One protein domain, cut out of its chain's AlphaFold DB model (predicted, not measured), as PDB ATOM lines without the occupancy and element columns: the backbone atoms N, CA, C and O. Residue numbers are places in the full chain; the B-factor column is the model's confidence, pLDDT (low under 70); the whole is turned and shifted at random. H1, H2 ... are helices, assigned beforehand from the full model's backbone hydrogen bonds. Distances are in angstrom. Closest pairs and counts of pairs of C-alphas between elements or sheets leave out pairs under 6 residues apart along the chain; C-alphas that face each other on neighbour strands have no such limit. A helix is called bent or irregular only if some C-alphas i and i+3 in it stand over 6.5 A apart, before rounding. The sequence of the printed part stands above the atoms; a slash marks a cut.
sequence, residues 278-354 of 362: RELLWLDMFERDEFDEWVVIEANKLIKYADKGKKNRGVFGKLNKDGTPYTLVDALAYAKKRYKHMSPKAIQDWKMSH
ATOM      1  N   ARG A 278       8.675 -25.665  39.844       95.56
ATOM      2  CA  ARG A 278       8.683 -25.305  41.276       95.56
ATOM      3  C   ARG A 278       7.884 -26.303  42.112       95.56
ATOM      4  O   ARG A 278       8.331 -26.660  43.190       95.56
ATOM      5  N   GLU A 279       6.758 -26.793  41.595       94.75
ATOM      6  CA  GLU A 279       5.990 -27.865  42.245       94.75
ATOM      7  C   GLU A 279       6.761 -29.187  42.273       94.75
ATOM      8  O   GLU A 279       6.692 -29.894  43.268       94.75
ATOM      9  N   LEU A 280       7.535 -29.513  41.232       96.31
ATOM     10  CA  LEU A 280       8.446 -30.662  41.293       96.31
ATOM     11  C   LEU A 280       9.522 -30.495  42.361       96.31
ATOM     12  O   LEU A 280       9.856 -31.461  43.033       96.31
ATOM     13  N   LEU A 281      10.069 -29.285  42.510       97.56
ATOM     14  CA  LEU A 281      11.030 -29.006  43.571       97.56
ATOM     15  C   LEU A 281      10.376 -29.106  44.955       97.56
ATOM     16  O   LEU A 281      10.993 -29.624  45.874       97.56
ATOM     17  N   TRP A 282       9.123 -28.663  45.087       97.12
ATOM     18  CA  TRP A 282       8.329 -28.862  46.297       97.12
ATOM     19  C   TRP A 282       8.130 -30.358  46.592       97.12
ATOM     20  O   TRP A 282       8.428 -30.795  47.696       97.12
ATOM     21  N   LEU A 283       7.730 -31.156  45.595       96.31
ATOM     22  CA  LEU A 283       7.546 -32.602  45.753       96.31
ATOM     23  C   LEU A 283       8.860 -33.290  46.159       96.31
ATOM     24  O   LEU A 283       8.873 -34.103  47.066       96.31
ATOM     25  N   ASP A 284       9.989 -32.911  45.559       97.62
ATOM     26  CA  ASP A 284      11.317 -33.415  45.941       97.62
ATOM     27  C   ASP A 284      11.721 -33.063  47.381       97.62
ATOM     28  O   ASP A 284      12.380 -33.868  48.032       97.62
ATOM     29  N   MET A 285      11.351 -31.875  47.870       97.44
ATOM     30  CA  MET A 285      11.715 -31.397  49.208       97.44
ATOM     31  C   MET A 285      10.827 -31.959  50.318       97.44
ATOM     32  O   MET A 285      11.323 -32.188  51.419       97.44
ATOM     33  N   PHE A 286       9.531 -32.119  50.050       96.50
ATOM     34  CA  PHE A 286       8.528 -32.399  51.080       96.50
ATOM     35  C   PHE A 286       7.861 -33.770  50.926       96.50
ATOM     36  O   PHE A 286       7.428 -34.331  51.919       96.50
ATOM     37  N   GLU A 287       7.843 -34.342  49.720       96.38
ATOM     38  CA  GLU A 287       7.109 -35.570  49.375       96.38
ATOM     39  C   GLU A 287       7.972 -36.494  48.495       96.38
ATOM     40  O   GLU A 287       7.584 -36.928  47.402       96.38
ATOM     41  N   ARG A 288       9.211 -36.744  48.941       96.81
ATOM     42  CA  ARG A 288      10.249 -37.386  48.120       96.81
ATOM     43  C   ARG A 288       9.849 -38.780  47.631       96.81
ATOM     44  O   ARG A 288      10.079 -39.093  46.464       96.81
ATOM     45  N   ASP A 289       9.211 -39.570  48.487       96.69
ATOM     46  CA  ASP A 289       8.748 -40.919  48.150       96.69
ATOM     47  C   ASP A 289       7.732 -40.900  46.998       96.69
ATOM     48  O   ASP A 289       7.781 -41.733  46.092       96.69
ATOM     49  N   GLU A 290       6.839 -39.908  46.981       95.44
ATOM     50  CA  GLU A 290       5.833 -39.742  45.929       95.44
ATOM     51  C   GLU A 290       6.462 -39.310  44.600       95.44
ATOM     52  O   GLU A 290       6.028 -39.756  43.529       95.44
ATOM     53  N   PHE A 291       7.513 -38.480  44.647       97.38
ATOM     54  CA  PHE A 291       8.317 -38.163  43.464       97.38
ATOM     55  C   PHE A 291       9.026 -39.411  42.923       97.38
ATOM     56  O   PHE A 291       8.970 -39.669  41.718       97.38
ATOM     57  N   ASP A 292       9.667 -40.190  43.793       97.88
ATOM     58  CA  ASP A 292      10.433 -41.373  43.395       97.88
ATOM     59  C   ASP A 292       9.540 -42.459  42.796       97.88
ATOM     60  O   ASP A 292       9.860 -43.019  41.743       97.88
ATOM     61  N   GLU A 293       8.357 -42.673  43.367       96.62
ATOM     62  CA  GLU A 293       7.350 -43.543  42.768       96.62
ATOM     63  C   GLU A 293       6.938 -43.056  41.369       96.62
ATOM     64  O   GLU A 293       6.812 -43.842  40.424       96.62
ATOM     65  N   TRP A 294       6.772 -41.745  41.182       97.69
ATOM     66  CA  TRP A 294       6.414 -41.202  39.875       97.69
ATOM     67  C   TRP A 294       7.522 -41.399  38.828       97.69
ATOM     68  O   TRP A 294       7.221 -41.705  37.669       97.69
ATOM     69  N   VAL A 295       8.792 -41.298  39.234       98.31
ATOM     70  CA  VAL A 295       9.949 -41.623  38.384       98.31
ATOM     71  C   VAL A 295       9.910 -43.090  37.953       98.31
ATOM     72  O   VAL A 295      10.098 -43.378  36.770       98.31
ATOM     73  N   VAL A 296       9.598 -44.015  38.866       98.19
ATOM     74  CA  VAL A 296       9.454 -45.447  38.542       98.19
ATOM     75  C   VAL A 296       8.321 -45.675  37.535       98.19
ATOM     76  O   VAL A 296       8.502 -46.384  36.541       98.19
ATOM     77  N   ILE A 297       7.165 -45.037  37.734       97.94
ATOM     78  CA  ILE A 297       6.032 -45.095  36.797       97.94
ATOM     79  C   ILE A 297       6.435 -44.598  35.398       97.94
ATOM     80  O   ILE A 297       6.127 -45.250  34.393       97.94
ATOM     81  N   GLU A 298       7.121 -43.455  35.312       98.38
ATOM     82  CA  GLU A 298       7.589 -42.899  34.040       98.38
ATOM     83  C   GLU A 298       8.608 -43.826  33.363       98.38
ATOM     84  O   GLU A 298       8.471 -44.116  32.172       98.38
ATOM     85  N   ALA A 299       9.583 -44.345  34.112       98.44
ATOM     86  CA  ALA A 299      10.599 -45.257  33.596       98.44
ATOM     87  C   ALA A 299       9.970 -46.535  33.015       98.44
ATOM     88  O   ALA A 299      10.267 -46.907  31.877       98.44
ATOM     89  N   ASN A 300       9.025 -47.150  33.732       98.19
ATOM     90  CA  ASN A 300       8.297 -48.335  33.265       98.19
ATOM     91  C   ASN A 300       7.556 -48.075  31.948       98.19
ATOM     92  O   ASN A 300       7.578 -48.901  31.030       98.19
ATOM     93  N   LYS A 301       6.927 -46.901  31.824       97.94
ATOM     94  CA  LYS A 301       6.290 -46.462  30.581       97.94
ATOM     95  C   LYS A 301       7.311 -46.319  29.457       97.94
ATOM     96  O   LYS A 301       7.059 -46.774  28.339       97.94
ATOM     97  N   LEU A 302       8.443 -45.667  29.717       98.12
ATOM     98  CA  LEU A 302       9.469 -45.444  28.700       98.12
ATOM     99  C   LEU A 302      10.075 -46.767  28.212       98.12
ATOM    100  O   LEU A 302      10.235 -46.927  27.004       98.12
ATOM    101  N   ILE A 303      10.307 -47.732  29.102       98.19
ATOM    102  CA  ILE A 303      10.788 -49.075  28.744       98.19
ATOM    103  C   ILE A 303       9.766 -49.803  27.863       98.19
ATOM    104  O   ILE A 303      10.104 -50.244  26.764       98.19
ATOM    105  N   LYS A 304       8.499 -49.876  28.293       98.00
ATOM    106  CA  LYS A 304       7.435 -50.591  27.561       98.00
ATOM    107  C   LYS A 304       7.243 -50.091  26.129       98.00
ATOM    108  O   LYS A 304       6.920 -50.880  25.246       98.00
ATOM    109  N   TYR A 305       7.400 -48.787  25.910       97.25
ATOM    110  CA  TYR A 305       7.150 -48.140  24.620       97.25
ATOM    111  C   TYR A 305       8.433 -47.675  23.916       97.25
ATOM    112  O   TYR A 305       8.386 -46.747  23.101       97.25
ATOM    113  N   ALA A 306       9.582 -48.287  24.225       97.94
ATOM    114  CA  ALA A 306      10.871 -47.946  23.617       97.94
ATOM    115  C   ALA A 306      10.840 -48.032  22.077       97.94
ATOM    116  O   ALA A 306      11.420 -47.184  21.395       97.94
ATOM    117  N   ASP A 307      10.060 -48.969  21.528       97.69
ATOM    118  CA  ASP A 307       9.825 -49.153  20.089       97.69
ATOM    119  C   ASP A 307       9.228 -47.911  19.398       97.69
ATOM    120  O   ASP A 307       9.336 -47.749  18.182       97.69
ATOM    121  N   LYS A 308       8.610 -46.993  20.154       97.00
ATOM    122  CA  LYS A 308       8.021 -45.761  19.608       97.00
ATOM    123  C   LYS A 308       9.046 -44.646  19.370       97.00
ATOM    124  O   LYS A 308       8.664 -43.593  18.842       97.00
ATOM    125  N   GLY A 309      10.316 -44.832  19.741       96.12
ATOM    126  CA  GLY A 309      11.394 -43.859  19.524       96.12
ATOM    127  C   GLY A 309      11.020 -42.452  20.009       96.12
ATOM    128  O   GLY A 309      10.519 -42.278  21.115       96.12
ATOM    129  N   LYS A 310      11.152 -41.430  19.148       96.31
ATOM    130  CA  LYS A 310      10.850 -40.013  19.475       96.31
ATOM    131  C   LYS A 310       9.380 -39.718  19.835       96.31
ATOM    132  O   LYS A 310       9.063 -38.620  20.304       96.31
ATOM    133  N   LYS A 311       8.454 -40.658  19.594       96.19
ATOM    134  CA  LYS A 311       7.053 -40.544  20.045       96.19
ATOM    135  C   LYS A 311       6.893 -40.959  21.513       96.19
ATOM    136  O   LYS A 311       5.914 -40.568  22.147       96.19
ATOM    137  N   ASN A 312       7.847 -41.708  22.067       97.12
ATOM    138  CA  ASN A 312       7.853 -42.136  23.458       97.12
ATOM    139  C   ASN A 312       8.362 -41.020  24.379       97.12
ATOM    140  O   ASN A 312       9.526 -40.981  24.740       97.12
ATOM    141  N   ARG A 313       7.501 -40.068  24.733       97.19
ATOM    142  CA  ARG A 313       7.898 -38.907  25.551       97.19
ATOM    143  C   ARG A 313       7.652 -39.142  27.042       97.19
ATOM    144  O   ARG A 313       6.751 -39.908  27.381       97.19
ATOM    145  N   GLY A 314       8.418 -38.474  27.902       97.31
ATOM    146  CA  GLY A 314       8.173 -38.457  29.346       97.31
ATOM    147  C   GLY A 314       6.898 -37.693  29.720       97.31
ATOM    148  O   GLY A 314       6.147 -37.230  28.851       97.31
ATOM    149  N   VAL A 315       6.678 -37.512  31.019       97.25
ATOM    150  CA  VAL A 315       5.526 -36.828  31.618       97.25
ATOM    151  C   VAL A 315       5.307 -35.461  30.977       97.25
ATOM    152  O   VAL A 315       4.213 -35.157  30.507       97.25
ATOM    153  N   PHE A 316       6.358 -34.656  30.826       96.88
ATOM    154  CA  PHE A 316       6.249 -33.302  30.271       96.88
ATOM    155  C   PHE A 316       5.994 -33.248  28.762       96.88
ATOM    156  O   PHE A 316       5.806 -32.160  28.215       96.88
ATOM    157  N   GLY A 317       6.011 -34.387  28.062       96.81
ATOM    158  CA  GLY A 317       5.756 -34.420  26.624       96.81
ATOM    159  C   GLY A 317       6.834 -33.722  25.787       96.81
ATOM    160  O   GLY A 317       6.569 -33.306  24.655       96.81
ATOM    161  N   LYS A 318       8.053 -33.584  26.317       97.50
ATOM    162  CA  LYS A 318       9.195 -32.930  25.661       97.50
ATOM    163  C   LYS A 318      10.293 -33.944  25.323       97.50
ATOM    164  O   LYS A 318      10.271 -35.078  25.799       97.50
ATOM    165  N   LEU A 319      11.221 -33.521  24.470       98.19
ATOM    166  CA  LEU A 319      12.463 -34.232  24.170       98.19
ATOM    167  C   LEU A 319      13.647 -33.349  24.582       98.19
ATOM    168  O   LEU A 319      13.549 -32.121  24.515       98.19
ATOM    169  N   ASN A 320      14.747 -33.981  24.968       98.19
ATOM    170  CA  ASN A 320      16.060 -33.367  25.100       98.19
ATOM    171  C   ASN A 320      16.636 -32.987  23.724       98.19
ATOM    172  O   ASN A 320      16.100 -33.355  22.673       98.19
ATOM    173  N   LYS A 321      17.749 -32.238  23.721       97.44
ATOM    174  CA  LYS A 321      18.421 -31.790  22.484       97.44
ATOM    175  C   LYS A 321      18.936 -32.948  21.625       97.44
ATOM    176  O   LYS A 321      18.928 -32.843  20.405       97.44
ATOM    177  N   ASP A 322      19.344 -34.041  22.256       97.19
ATOM    178  CA  ASP A 322      19.779 -35.284  21.607       97.19
ATOM    179  C   ASP A 322      18.605 -36.140  21.087       97.19
ATOM    180  O   ASP A 322      18.802 -37.175  20.455       97.19
ATOM    181  N   GLY A 323      17.362 -35.699  21.312       97.12
ATOM    182  CA  GLY A 323      16.154 -36.405  20.909       97.12
ATOM    183  C   GLY A 323      15.692 -37.489  21.884       97.12
ATOM    184  O   GLY A 323      14.696 -38.149  21.580       97.12
ATOM    185  N   THR A 324      16.355 -37.659  23.033       97.94
ATOM    186  CA  THR A 324      15.886 -38.543  24.111       97.94
ATOM    187  C   THR A 324      14.663 -37.945  24.825       97.94
ATOM    188  O   THR A 324      14.416 -36.738  24.727       97.94
ATOM    189  N   PRO A 325      13.829 -38.751  25.506       98.31
ATOM    190  CA  PRO A 325      12.683 -38.238  26.259       98.31
ATOM    191  C   PRO A 325      13.122 -37.306  27.395       98.31
ATOM    192  O   PRO A 325      14.024 -37.654  28.143       98.31
ATOM    193  N   TYR A 326      12.463 -36.151  27.553       98.31
ATOM    194  CA  TYR A 326      12.660 -35.285  28.723       98.31
ATOM    195  C   TYR A 326      11.864 -35.841  29.908       98.31
ATOM    196  O   TYR A 326      10.626 -35.822  29.877       98.31
ATOM    197  N   THR A 327      12.575 -36.360  30.903       98.50
ATOM    198  CA  THR A 327      12.031 -37.107  32.049       98.50
ATOM    199  C   THR A 327      11.723 -36.215  33.256       98.50
ATOM    200  O   THR A 327      12.083 -35.035  33.297       98.50
ATOM    201  N   LEU A 328      11.079 -36.781  34.280       98.50
ATOM    202  CA  LEU A 328      10.919 -36.180  35.606       98.50
ATOM    203  C   LEU A 328      12.270 -35.862  36.258       98.50
ATOM    204  O   LEU A 328      12.408 -34.813  36.885       98.50
ATOM    205  N   VAL A 329      13.273 -36.725  36.073       98.62
ATOM    206  CA  VAL A 329      14.632 -36.514  36.597       98.62
ATOM    207  C   VAL A 329      15.290 -35.314  35.911       98.62
ATOM    208  O   VAL A 329      15.840 -34.447  36.592       98.62
ATOM    209  N   ASP A 330      15.153 -35.191  34.586       98.44
ATOM    210  CA  ASP A 330      15.641 -34.023  33.838       98.44
ATOM    211  C   ASP A 330      14.927 -32.732  34.271       98.44
ATOM    212  O   ASP A 330      15.548 -31.673  34.433       98.44
ATOM    213  N   ALA A 331      13.608 -32.815  34.479       98.38
ATOM    214  CA  ALA A 331      12.778 -31.712  34.947       98.38
ATOM    215  C   ALA A 331      13.167 -31.249  36.356       98.38
ATOM    216  O   ALA A 331      13.275 -30.042  36.599       98.38
ATOM    217  N   LEU A 332      13.442 -32.185  37.266       98.56
ATOM    218  CA  LEU A 332      13.903 -31.882  38.616       98.56
ATOM    219  C   LEU A 332      15.322 -31.300  38.615       98.56
ATOM    220  O   LEU A 332      15.571 -30.310  39.302       98.56
ATOM    221  N   ALA A 333      16.247 -31.842  37.819       98.62
ATOM    222  CA  ALA A 333      17.598 -31.290  37.689       98.62
ATOM    223  C   ALA A 333      17.564 -29.837  37.179       98.62
ATOM    224  O   ALA A 333      18.236 -28.952  37.721       98.62
ATOM    225  N   TYR A 334      16.714 -29.563  36.182       98.31
ATOM    226  CA  TYR A 334      16.455 -28.203  35.716       98.31
ATOM    227  C   TYR A 334      15.868 -27.316  36.825       98.31
ATOM    228  O   TYR A 334      16.330 -26.186  37.011       98.31
ATOM    229  N   ALA A 335      14.885 -27.818  37.581       98.19
ATOM    230  CA  ALA A 335      14.260 -27.097  38.685       98.19
ATOM    231  C   ALA A 335      15.268 -26.721  39.781       98.19
ATOM    232  O   ALA A 335      15.366 -25.543  40.128       98.19
ATOM    233  N   LYS A 336      16.073 -27.684  40.254       98.44
ATOM    234  CA  LYS A 336      17.132 -27.476  41.256       98.44
ATOM    235  C   LYS A 336      18.120 -26.407  40.805       98.44
ATOM    236  O   LYS A 336      18.445 -25.505  41.568       98.44
ATOM    237  N   LYS A 337      18.541 -26.430  39.534       98.50
ATOM    238  CA  LYS A 337      19.438 -25.403  38.980       98.50
ATOM    239  C   LYS A 337      18.778 -24.024  38.912       98.50
ATOM    240  O   LYS A 337      19.399 -23.029  39.287       98.50
ATOM    241  N   ARG A 338      17.542 -23.944  38.406       98.31
ATOM    242  CA  ARG A 338      16.833 -22.673  38.182       98.31
ATOM    243  C   ARG A 338      16.402 -22.000  39.485       98.31
ATOM    244  O   ARG A 338      16.458 -20.776  39.575       98.31
ATOM    245  N   TYR A 339      15.995 -22.783  40.477       97.94
ATOM    246  CA  TYR A 339      15.438 -22.298  41.741       97.94
ATOM    247  C   TYR A 339      16.357 -22.548  42.940       97.94
ATOM    248  O   TYR A 339      15.898 -22.490  44.071       97.94
ATOM    249  N   LYS A 340      17.669 -22.733  42.718       97.75
ATOM    250  CA  LYS A 340      18.678 -22.916  43.785       97.75
ATOM    251  C   LYS A 340      18.708 -21.817  44.859       97.75
ATOM    252  O   LYS A 340      19.308 -22.003  45.905       97.75
ATOM    253  N   HIS A 341      18.138 -20.651  44.559       97.62
ATOM    254  CA  HIS A 341      18.060 -19.495  45.453       97.62
ATOM    255  C   HIS A 341      16.830 -19.531  46.371       97.62
ATOM    256  O   HIS A 341      16.738 -18.722  47.288       97.62
ATOM    257  N   MET A 342      15.861 -20.414  46.110       98.06
ATOM    258  CA  MET A 342      14.652 -20.521  46.919       98.06
ATOM    259  C   MET A 342      14.916 -21.441  48.112       98.06
ATOM    260  O   MET A 342      15.340 -22.583  47.942       98.06
ATOM    261  N   SER A 343      14.647 -20.946  49.320       97.75
ATOM    262  CA  SER A 343      14.654 -21.764  50.533       97.75
ATOM    263  C   SER A 343      13.438 -22.705  50.567       97.75
ATOM    264  O   SER A 343      12.443 -22.434  49.885       97.75
ATOM    265  N   PRO A 344      13.451 -23.764  51.402       97.88
ATOM    266  CA  PRO A 344      12.276 -24.612  51.606       97.88
ATOM    267  C   PRO A 344      11.023 -23.807  51.978       97.88
ATOM    268  O   PRO A 344       9.965 -24.012  51.386       97.88
ATOM    269  N   LYS A 345      11.151 -22.808  52.867       97.06
ATOM    270  CA  LYS A 345      10.041 -21.910  53.219       97.06
ATOM    271  C   LYS A 345       9.518 -21.136  52.003       97.06
ATOM    272  O   LYS A 345       8.315 -21.095  51.793       97.06
ATOM    273  N   ALA A 346      10.396 -20.572  51.172       97.00
ATOM    274  CA  ALA A 346       9.973 -19.837  49.977       97.00
ATOM    275  C   ALA A 346       9.269 -20.739  48.945       97.00
ATOM    276  O   ALA A 346       8.350 -20.293  48.259       97.00
ATOM    277  N   ILE A 347       9.686 -22.005  48.827       96.75
ATOM    278  CA  ILE A 347       9.020 -23.002  47.978       96.75
ATOM    279  C   ILE A 347       7.645 -23.380  48.544       96.75
ATOM    280  O   ILE A 347       6.687 -23.457  47.778       96.75
ATOM    281  N   GLN A 348       7.526 -23.544  49.865       94.81
ATOM    282  CA  GLN A 348       6.247 -23.782  50.539       94.81
ATOM    283  C   GLN A 348       5.284 -22.597  50.376       94.81
ATOM    284  O   GLN A 348       4.145 -22.791  49.958       94.81
ATOM    285  N   ASP A 349       5.743 -21.372  50.643       93.31
ATOM    286  CA  ASP A 349       4.946 -20.149  50.481       93.31
ATOM    287  C   ASP A 349       4.470 -20.008  49.021       93.31
ATOM    288  O   ASP A 349       3.310 -19.688  48.758       93.31
ATOM    289  N   TRP A 350       5.344 -20.318  48.053       93.25
ATOM    290  CA  TRP A 350       4.983 -20.341  46.635       93.25
ATOM    291  C   TRP A 350       3.935 -21.419  46.318       93.25
ATOM    292  O   TRP A 350       2.992 -21.147  45.575       93.25
ATOM    293  N   LYS A 351       4.063 -22.627  46.888       92.06
ATOM    294  CA  LYS A 351       3.066 -23.693  46.720       92.06
ATOM    295  C   LYS A 351       1.708 -23.256  47.257       92.06
ATOM    296  O   LYS A 351       0.717 -23.510  46.591       92.06
ATOM    297  N   MET A 352       1.650 -22.567  48.397       90.75
ATOM    298  CA  MET A 352       0.391 -22.077  48.976       90.75
ATOM    299  C   MET A 352      -0.315 -21.033  48.104       90.75
ATOM    300  O   MET A 352      -1.545 -20.947  48.155       90.75
ATOM    301  N   SER A 353       0.436 -20.290  47.283       87.06
ATOM    302  CA  SER A 353      -0.124 -19.275  46.388       87.06
ATOM    303  C   SER A 353      -0.483 -19.748  44.988       87.06
ATOM    304  O   SER A 353      -1.256 -19.099  44.281       87.06
ATOM    305  N   HIS A 354       0.018 -20.915  44.588       86.25
ATOM    306  CA  HIS A 354      -0.135 -21.422  43.233       86.25
ATOM    307  C   HIS A 354      -0.848 -22.770  43.239       86.25
ATOM    308  O   HIS A 354      -0.323 -23.780  43.702       86.25
TER     309      HIS A 354
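Overview. This is residues 278 to 354 of the 362 residues of an uncharacterized protein of marine sediment metagenome (UniProt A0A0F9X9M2). The longest helix, H2, makes one side of an elongated, all-helix shape; H1 folds back at its beginning, packing on H4 and H5. H3 makes the other end, and from it the long link of residues 312 to 327 runs back to H4, its C-alphas 6 to 18 A from the mean of all C-alphas. The 77 printed residues, with five named helices, are only just loose, close to compact: radius of gyration of the C-alphas 14.0 A, spans 43 by 25 by 17 A.

Along the chain. Find C-alpha 288 at (10.249, -37.386, 48.120), where H2, residues 288 to 304, begins its 24.6 A. H1 is residues 278 to 286, 12.1 A; H3, 306 to 311, 9.1 A, is irregular, C-alphas 307 and 310 being 9.2 A apart. H4 is 328 to 338, 15.0 A; H5, 344 to 353, 14.5 A, ends at (-0.124, -19.275, 46.388).

Arrangement. H2 touches H4 with residues 294 to 298 alone, closest C-alphas Val 295 and Leu 328, 6.2 A, at a steep tilt of 49 degrees, opposite ways. H1, the hub, touches H4 about perpendicular at 81 degrees, closest C-alphas Leu 281 and Ala 335, 6.2 A. H1 touches H5, closest C-alphas Trp 282 and Ile 347, 6.1 A. H2 and H3 meet only through their link. Every O i to N i+4 pair is within hydrogen-bond range in H1, H2, H4 and H5; H3 has 0 of 2, and 2 of 3 O i to N i+3 pairs.

Size, cuts and confidence. The C-alphas farthest apart, Asp 307 and Lys 345, are 42.9 A apart. The printed part has no cut; H3 to H4 is a long link. No printed residue is under 70 in pLDDT.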